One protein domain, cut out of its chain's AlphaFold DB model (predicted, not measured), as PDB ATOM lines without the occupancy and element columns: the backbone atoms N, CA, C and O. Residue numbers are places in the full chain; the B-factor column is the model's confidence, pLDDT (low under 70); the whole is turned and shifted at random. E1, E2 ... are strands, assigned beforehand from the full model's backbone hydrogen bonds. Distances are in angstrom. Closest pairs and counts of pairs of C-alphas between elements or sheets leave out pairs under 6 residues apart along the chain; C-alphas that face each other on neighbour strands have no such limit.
ATOM      1  N   ASN A 186      58.280  62.070  27.202       76.62
ATOM      2  CA  ASN A 186      59.330  61.078  27.364       76.62
ATOM      3  C   ASN A 186      59.219  60.518  28.784       76.62
ATOM      4  O   ASN A 186      59.225  61.281  29.750       76.62
ATOM      5  N   VAL A 187      59.118  59.196  28.914       74.75
ATOM      6  CA  VAL A 187      59.211  58.521  30.212       74.75
ATOM      7  C   VAL A 187      60.677  58.171  30.437       74.75
ATOM      8  O   VAL A 187      61.278  57.492  29.608       74.75
ATOM      9  N   GLN A 188      61.261  58.663  31.528       76.94
ATOM     10  CA  GLN A 188      62.606  58.260  31.930       76.94
ATOM     11  C   GLN A 188      62.557  56.875  32.587       76.94
ATOM     12  O   GLN A 188      61.609  56.552  33.312       76.94
ATOM     13  N   GLU A 189      63.578  56.061  32.327       76.00
ATOM     14  CA  GLU A 189      63.768  54.800  33.039       76.00
ATOM     15  C   GLU A 189      64.086  55.076  34.516       76.00
ATOM     16  O   GLU A 189      64.864  55.969  34.851       76.00
ATOM     17  N   SER A 190      63.462  54.308  35.401       80.00
ATOM     18  CA  SER A 190      63.628  54.348  36.847       80.00
ATOM     19  C   SER A 190      64.014  52.960  37.340       80.00
ATOM     20  O   SER A 190      63.538  51.944  36.823       80.00
ATOM     21  N   LEU A 191      64.883  52.927  38.345       78.62
ATOM     22  CA  LEU A 191      65.301  51.717  39.035       78.62
ATOM     23  C   LEU A 191      65.217  51.973  40.535       78.62
ATOM     24  O   LEU A 191      65.910  52.844  41.065       78.62
ATOM     25  N   VAL A 192      64.353  51.223  41.212       81.88
ATOM     26  CA  VAL A 192      64.144  51.330  42.657       81.88
ATOM     27  C   VAL A 192      64.644  50.058  43.313       81.88
ATOM     28  O   VAL A 192      64.209  48.972  42.949       81.88
ATOM     29  N   PHE A 193      65.533  50.202  44.296       78.19
ATOM     30  CA  PHE A 193      66.020  49.103  45.125       78.19
ATOM     31  C   PHE A 193      65.417  49.193  46.520       78.19
ATOM     32  O   PHE A 193      65.431  50.258  47.140       78.19
ATOM     33  N   CYS A 194      64.948  48.065  47.040       79.12
ATOM     34  CA  CYS A 194      64.458  47.966  48.405       79.12
ATOM     35  C   CYS A 194      64.969  46.695  49.088       79.12
ATOM     36  O   CYS A 194      65.271  45.686  48.448       79.12
ATOM     37  N   VAL A 195      65.074  46.761  50.418       81.88
ATOM     38  CA  VAL A 195      65.492  45.656  51.288       81.88
ATOM     39  C   VAL A 195      64.556  45.567  52.488       81.88
ATOM     40  O   VAL A 195      64.072  46.590  52.970       81.88
ATOM     41  N   GLY A 196      64.306  44.359  52.981       82.44
ATOM     42  CA  GLY A 196      63.488  44.136  54.174       82.44
ATOM     43  C   GLY A 196      63.354  42.657  54.510       82.44
ATOM     44  O   GLY A 196      63.988  41.820  53.881       82.44
ATOM     45  N   THR A 197      62.535  42.306  55.494       77.88
ATOM     46  CA  THR A 197      62.301  40.901  55.886       77.88
ATOM     47  C   THR A 197      60.946  40.378  55.408       77.88
ATOM     48  O   THR A 197      60.767  39.172  55.227       77.88
ATOM     49  N   THR A 198      59.999  41.275  55.117       76.75
ATOM     50  CA  THR A 198      58.640  40.947  54.663       76.75
ATOM     51  C   THR A 198      58.224  41.776  53.446       76.75
ATOM     52  O   THR A 198      58.656  42.913  53.288       76.75
ATOM     53  N   GLY A 199      57.368  41.210  52.588       74.56
ATOM     54  CA  GLY A 199      56.903  41.838  51.338       74.56
ATOM     55  C   GLY A 199      57.358  41.108  50.067       74.56
ATOM     56  O   GLY A 199      57.976  40.035  50.152       74.56
ATOM     57  N   THR A 200      57.006  41.684  48.910       70.00
ATOM     58  CA  THR A 200      57.181  41.100  47.560       70.00
ATOM     59  C   THR A 200      57.927  41.993  46.568       70.00
ATOM     60  O   THR A 200      58.652  41.459  45.734       70.00
ATOM     61  N   ASP A 201      57.779  43.317  46.653       74.00
ATOM     62  CA  ASP A 201      58.320  44.293  45.693       74.00
ATOM     63  C   ASP A 201      58.574  45.660  46.361       74.00
ATOM     64  O   ASP A 201      58.434  45.798  47.582       74.00
ATOM     65  N   CYS A 202      58.998  46.662  45.581       76.25
ATOM     66  CA  CYS A 202      59.294  48.011  46.066       76.25
ATOM     67  C   CYS A 202      58.119  48.993  45.912       76.25
ATOM     68  O   CYS A 202      58.282  50.186  46.187       76.25
ATOM     69  N   THR A 203      56.927  48.532  45.520       72.88
ATOM     70  CA  THR A 203      55.749  49.386  45.317       72.88
ATOM     71  C   THR A 203      54.856  49.462  46.563       72.88
ATOM     72  O   THR A 203      54.926  48.633  47.467       72.88
ATOM     73  N   GLY A 204      54.024  50.509  46.665       63.28
ATOM     74  CA  GLY A 204      52.880  50.545  47.595       63.28
ATOM     75  C   GLY A 204      53.172  50.427  49.101       63.28
ATOM     76  O   GLY A 204      52.264  50.097  49.858       63.28
ATOM     77  N   GLY A 205      54.404  50.690  49.548       65.38
ATOM     78  CA  GLY A 205      54.851  50.463  50.932       65.38
ATOM     79  C   GLY A 205      56.117  49.608  51.032       65.38
ATOM     80  O   GLY A 205      56.765  49.622  52.075       65.38
ATOM     81  N   GLY A 206      56.500  48.954  49.930       73.12
ATOM     82  CA  GLY A 206      57.788  48.300  49.726       73.12
ATOM     83  C   GLY A 206      58.049  47.092  50.623       73.12
ATOM     84  O   GLY A 206      57.203  46.644  51.403       73.12
ATOM     85  N   LEU A 207      59.273  46.570  50.531       77.38
ATOM     86  CA  LEU A 207      59.792  45.660  51.543       77.38
ATOM     87  C   LEU A 207      59.827  46.366  52.905       77.38
ATOM     88  O   LEU A 207      60.283  47.502  53.033       77.38
ATOM     89  N   THR A 208      59.335  45.670  53.924       81.00
ATOM     90  CA  THR A 208      59.205  46.169  55.297       81.00
ATOM     91  C   THR A 208      59.988  45.288  56.268       81.00
ATOM     92  O   THR A 208      60.383  44.167  55.943       81.00
ATOM     93  N   GLY A 209      60.221  45.809  57.474       80.31
ATOM     94  CA  GLY A 209      61.032  45.151  58.495       80.31
ATOM     95  C   GLY A 209      62.526  45.426  58.313       80.31
ATOM     96  O   GLY A 209      63.073  45.318  57.223       80.31
ATOM     97  N   ASN A 210      63.189  45.807  59.403       79.44
ATOM     98  CA  ASN A 210      64.600  46.214  59.422       79.44
ATOM     99  C   ASN A 210      65.436  45.420  60.439       79.44
ATOM    100  O   ASN A 210      66.604  45.726  60.658       79.44
ATOM    101  N   THR A 211      64.827  44.424  61.087       79.06
ATOM    102  CA  THR A 211      65.450  43.624  62.142       79.06
ATOM    103  C   THR A 211      65.399  42.156  61.749       79.06
ATOM    104  O   THR A 211      64.334  41.640  61.409       79.06
ATOM    105  N   LEU A 212      66.548  41.486  61.822       74.62
ATOM    106  CA  LEU A 212      66.697  40.069  61.514       74.62
ATOM    107  C   LEU A 212      67.122  39.318  62.783       74.62
ATOM    108  O   LEU A 212      68.275  39.392  63.200       74.62
ATOM    109  N   ASN A 213      66.182  38.618  63.417       78.56
ATOM    110  CA  ASN A 213      66.460  37.763  64.572       78.56
ATOM    111  C   ASN A 213      66.862  36.371  64.067       78.56
ATOM    112  O   ASN A 213      66.046  35.705  63.435       78.56
ATOM    113  N   ILE A 214      68.106  35.962  64.299       76.50
ATOM    114  CA  ILE A 214      68.661  34.696  63.798       76.50
ATOM    115  C   ILE A 214      68.819  33.632  64.885       76.50
ATOM    116  O   ILE A 214      69.222  32.527  64.555       76.50
ATOM    117  N   GLY A 215      68.534  33.946  66.148       69.88
ATOM    118  CA  GLY A 215      68.650  33.050  67.294       69.88
ATOM    119  C   GLY A 215      67.315  32.445  67.720       69.88
ATOM    120  O   GLY A 215      66.292  32.564  67.050       69.88
ATOM    121  N   THR A 216      67.336  31.745  68.851       69.31
ATOM    122  CA  THR A 216      66.180  31.008  69.381       69.31
ATOM    123  C   THR A 216      65.657  31.632  70.676       69.31
ATOM    124  O   THR A 216      66.409  32.251  71.430       69.31
ATOM    125  N   GLY A 217      64.353  31.470  70.934       70.56
ATOM    126  CA  GLY A 217      63.686  31.991  72.133       70.56
ATOM    127  C   GLY A 217      63.491  33.514  72.145       70.56
ATOM    128  O   GLY A 217      63.798  34.210  71.178       70.56
ATOM    129  N   GLY A 218      62.960  34.032  73.258       76.25
ATOM    130  CA  GLY A 218      62.751  35.475  73.462       76.25
ATOM    131  C   GLY A 218      64.051  36.283  73.545       76.25
ATOM    132  O   GLY A 218      64.044  37.472  73.242       76.25
ATOM    133  N   ASP A 219      65.162  35.618  73.871       81.25
ATOM    134  CA  ASP A 219      66.472  36.242  74.076       81.25
ATOM    135  C   ASP A 219      67.366  36.237  72.819       81.25
ATOM    136  O   ASP A 219      68.477  36.758  72.869       81.25
ATOM    137  N   ASN A 220      66.905  35.676  71.686       81.19
ATOM    138  CA  ASN A 220      67.658  35.628  70.416       81.19
ATOM    139  C   ASN A 220      69.076  35.029  70.584       81.19
ATOM    140  O   ASN A 220      70.075  35.583  70.126       81.19
ATOM    141  N   VAL A 221      69.179  33.884  71.267       78.31
ATOM    142  CA  VAL A 221      70.470  33.225  71.522       78.31
ATOM    143  C   VAL A 221      70.724  32.137  70.479       78.31
ATOM    144  O   VAL A 221      69.848  31.317  70.186       78.31
ATOM    145  N   LEU A 222      71.934  32.129  69.912       73.44
ATOM    146  CA  LEU A 222      72.394  31.080  69.000       73.44
ATOM    147  C   LEU A 222      72.681  29.793  69.783       73.44
ATOM    148  O   LEU A 222      73.345  29.818  70.818       73.44
ATOM    149  N   SER A 223      72.203  28.665  69.266       67.56
ATOM    150  CA  SER A 223      72.407  27.345  69.863       67.56
ATOM    151  C   SER A 223      73.355  26.509  69.011       67.56
ATOM    152  O   SER A 223      73.276  26.517  67.785       67.56
ATOM    153  N   THR A 224      74.227  25.746  69.667       66.00
ATOM    154  CA  THR A 224      75.113  24.779  69.005       66.00
ATOM    155  C   THR A 224      74.407  23.466  68.662       66.00
ATOM    156  O   THR A 224      74.947  22.674  67.898       66.00
ATOM    157  N   SER A 225      73.212  23.222  69.212       59.94
ATOM    158  CA  SER A 225      72.455  21.979  69.021       59.94
ATOM    159  C   SER A 225      71.270  22.120  68.066       59.94
ATOM    160  O   SER A 225      70.702  21.112  67.652       59.94
ATOM    161  N   THR A 226      70.872  23.347  67.721       58.22
ATOM    162  CA  THR A 226      69.760  23.615  66.801       58.22
ATOM    163  C   THR A 226      70.170  24.658  65.766       58.22
ATOM    164  O   THR A 226      70.506  25.781  66.155       58.22
ATOM    165  N   PRO A 227      70.096  24.340  64.460       59.44
ATOM    166  CA  PRO A 227      70.276  25.330  63.409       59.44
ATOM    167  C   PRO A 227      69.299  26.491  63.596       59.44
ATOM    168  O   PRO A 227      68.120  26.284  63.881       59.44
ATOM    169  N   SER A 228      69.791  27.711  63.426       62.62
ATOM    170  CA  SER A 228      69.010  28.935  63.578       62.62
ATOM    171  C   SER A 228      69.287  29.850  62.385       62.62
ATOM    172  O   SER A 228      70.334  29.747  61.742       62.62
ATOM    173  N   GLY A 229      68.295  30.639  61.980       67.50
ATOM    174  CA  GLY A 229      68.375  31.433  60.761       67.50
ATOM    175  C   GLY A 229      67.083  32.181  60.479       67.50
ATOM    176  O   GLY A 229      66.038  31.885  61.055       67.50
ATOM    177  N   ASN A 230      67.169  33.168  59.593       66.19
ATOM    178  CA  ASN A 230      66.048  34.015  59.202       66.19
ATOM    179  C   ASN A 230      66.299  34.577  57.792       66.19
ATOM    180  O   ASN A 230      67.406  34.457  57.266       66.19
ATOM    181  N   ILE A 231      65.276  35.152  57.163       69.31
ATOM    182  CA  ILE A 231      65.297  35.560  55.757       69.31
ATOM    183  C   ILE A 231      65.310  37.086  55.659       69.31
ATOM    184  O   ILE A 231      64.413  37.765  56.156       69.31
ATOM    185  N   SER A 232      66.317  37.612  54.964       71.44
ATOM    186  CA  SER A 232      66.302  38.969  54.415       71.44
ATOM    187  C   SER A 232      65.967  38.901  52.927       71.44
ATOM    188  O   SER A 232      66.315  37.936  52.246       71.44
ATOM    189  N   LYS A 233      65.281  39.921  52.424       74.19
ATOM    190  CA  LYS A 233      64.841  40.057  51.040       74.19
ATOM    191  C   LYS A 233      65.426  41.324  50.435       74.19
ATOM    192  O   LYS A 233      65.484  42.370  51.079       74.19
ATOM    193  N   MET A 234      65.797  41.220  49.166       76.38
ATOM    194  CA  MET A 234      66.107  42.338  48.285       76.38
ATOM    195  C   MET A 234      65.166  42.255  47.087       76.38
ATOM    196  O   MET A 234      64.953  41.166  46.553       76.38
ATOM    197  N   ALA A 235      64.617  43.392  46.671       76.31
ATOM    198  CA  ALA A 235      63.844  43.510  45.443       76.31
ATOM    199  C   ALA A 235      64.300  44.742  44.653       76.31
ATOM    200  O   ALA A 235      64.835  45.703  45.219       76.31
ATOM    201  N   ALA A 236      64.115  44.676  43.337       77.00
ATOM    202  CA  ALA A 236      64.382  45.775  42.432       77.00
ATOM    203  C   ALA A 236      63.272  45.875  41.383       77.00
ATOM    204  O   ALA A 236      62.952  44.885  40.717       77.00
ATOM    205  N   ASP A 237      62.734  47.082  41.225       78.00
ATOM    206  CA  ASP A 237      61.661  47.391  40.283       78.00
ATOM    207  C   ASP A 237      62.174  48.352  39.211       78.00
ATOM    208  O   ASP A 237      62.838  49.348  39.514       78.00
ATOM    209  N   THR A 238      61.849  48.067  37.948       77.75
ATOM    210  CA  THR A 238      62.187  48.945  36.827       77.75
ATOM    211  C   THR A 238      61.062  49.036  35.806       77.75
ATOM    212  O   THR A 238      60.326  48.078  35.586       77.75
ATOM    213  N   ASN A 239      60.966  50.191  35.149       78.00
ATOM    214  CA  ASN A 239      60.201  50.377  33.915       78.00
ATOM    215  C   ASN A 239      61.106  50.368  32.663       78.00
ATOM    216  O   ASN A 239      60.638  50.730  31.583       78.00
ATOM    217  N   ALA A 240      62.387  49.995  32.800       75.69
ATOM    218  CA  ALA A 240      63.322  49.888  31.687       75.69
ATOM    219  C   ALA A 240      62.916  48.761  30.734       75.69
ATOM    220  O   ALA A 240      62.573  47.654  31.157       75.69
ATOM    221  N   THR A 241      63.001  49.023  29.429       75.06
ATOM    222  CA  THR A 241      62.581  48.045  28.403       75.06
ATOM    223  C   THR A 241      63.524  46.841  28.356       75.06
ATOM    224  O   THR A 241      63.112  45.728  28.037       75.06
ATOM    225  N   THR A 242      64.795  47.054  28.694       69.75
ATOM    226  CA  THR A 242      65.852  46.034  28.665       69.75
ATOM    227  C   THR A 242      66.118  45.399  30.032       69.75
ATOM    228  O   THR A 242      67.063  44.626  30.166       69.75
ATOM    229  N   GLY A 243      65.302  45.709  31.048       70.06
ATOM    230  CA  GLY A 243      65.489  45.228  32.418       70.06
ATOM    231  C   GLY A 243      66.722  45.821  33.115       70.06
ATOM    232  O   GLY A 243      67.209  46.888  32.745       70.06
ATOM    233  N   TYR A 244      67.218  45.132  34.146       65.94
ATOM    234  CA  TYR A 244      68.401  45.518  34.927       65.94
ATOM    235  C   TYR A 244      69.305  44.308  35.202       65.94
ATOM    236  O   TYR A 244      68.862  43.162  35.154       65.94
ATOM    237  N   VAL A 245      70.571  44.569  35.542       67.25
ATOM    238  CA  VAL A 245      71.537  43.552  35.988       67.25
ATOM    239  C   VAL A 245      71.922  43.839  37.437       67.25
ATOM    240  O   VAL A 245      72.342  44.951  37.752       67.25
ATOM    241  N   ILE A 246      71.800  42.839  38.313       64.06
ATOM    242  CA  ILE A 246      72.330  42.901  39.682       64.06
ATOM    243  C   ILE A 246      73.649  42.135  39.711       64.06
ATOM    244  O   ILE A 246      73.679  40.932  39.466       64.06
ATOM    245  N   GLN A 247      74.734  42.832  40.043       61.44
ATOM    246  CA  GLN A 247      76.035  42.230  40.313       61.44
ATOM    247  C   GLN A 247      76.389  42.452  41.783       61.44
ATOM    248  O   GLN A 247      76.251  43.560  42.299       61.44
ATOM    249  N   TYR A 248      76.863  41.410  42.458       58.31
ATOM    250  CA  TYR A 248      77.404  41.493  43.812       58.31
ATOM    251  C   TYR A 248      78.869  41.048  43.784       58.31
ATOM    252  O   TYR A 248      79.265  40.209  42.974       58.31
ATOM    253  N   ILE A 249      79.684  41.641  44.652       53.72
ATOM    254  CA  ILE A 249      81.095  41.289  44.821       53.72
ATOM    255  C   ILE A 249      81.235  40.658  46.201       53.72
ATOM    256  O   ILE A 249      80.919  41.294  47.205       53.72
ATOM    257  N   THR A 250      81.727  39.422  46.270       49.69
ATOM    258  CA  THR A 250      82.088  38.794  47.543       49.69
ATOM    259  C   THR A 250      83.527  39.157  47.891       49.69
ATOM    260  O   THR A 250      84.462  38.705  47.231       49.69
ATOM    261  N   THR A 251      83.741  39.942  48.944       45.78
ATOM    262  CA  THR A 251      85.066  40.073  49.560       45.78
ATOM    263  C   THR A 251      85.177  39.056  50.691       45.78
ATOM    264  O   THR A 251      84.938  39.385  51.850       45.78
TER     265      THR A 251
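AT A GLANCE: This is residues 186 to 251 of the 320 residues of an uncharacterized protein of bacterium (UniProt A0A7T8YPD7). With little regular structure, the domain is one two-stranded hairpin, E1 and E2, whose long loop folds back beside the strands and then reaches far past their E1-end, E2-start side; after E2 the tail turns and runs off at a slant. The printed part has 66 residues, no named helix and two named strands, E1 then E2, in an antiparallel sheet of order E1 - E2. The class is all strand, with 12 residues in named elements. It is extended, radius of gyration of the C-alphas 16.8 A, and flat, spanning 57 by 31 by 14 A.

HOW THE PARTS SIT: E1, residues 191 to 196, and E2, residues 233 to 238, form an antiparallel hairpin at 164 degrees. C-alphas 195 and 234 face each other at 4.5 A. N 192 and O 237, 2.9 A, and N 233 and O 196, 2.7 A, are within hydrogen-bond range.

IN THESE COORDINATES: E1 begins at C-alpha 191 (65.301, 51.717, 39.035); E2 ends at C-alpha 238 (62.187, 48.945, 36.827). Each measures 17.0 A.

THE WHOLE: The farthest C-alphas, Asn 186 and Ser 225, are 58.6 A apart. The printed part has no cut. The E1 to E2 link, 36 residues, is long. Confidence is under 70 in 22 residues, among them 223 to 231 and 244 to 251.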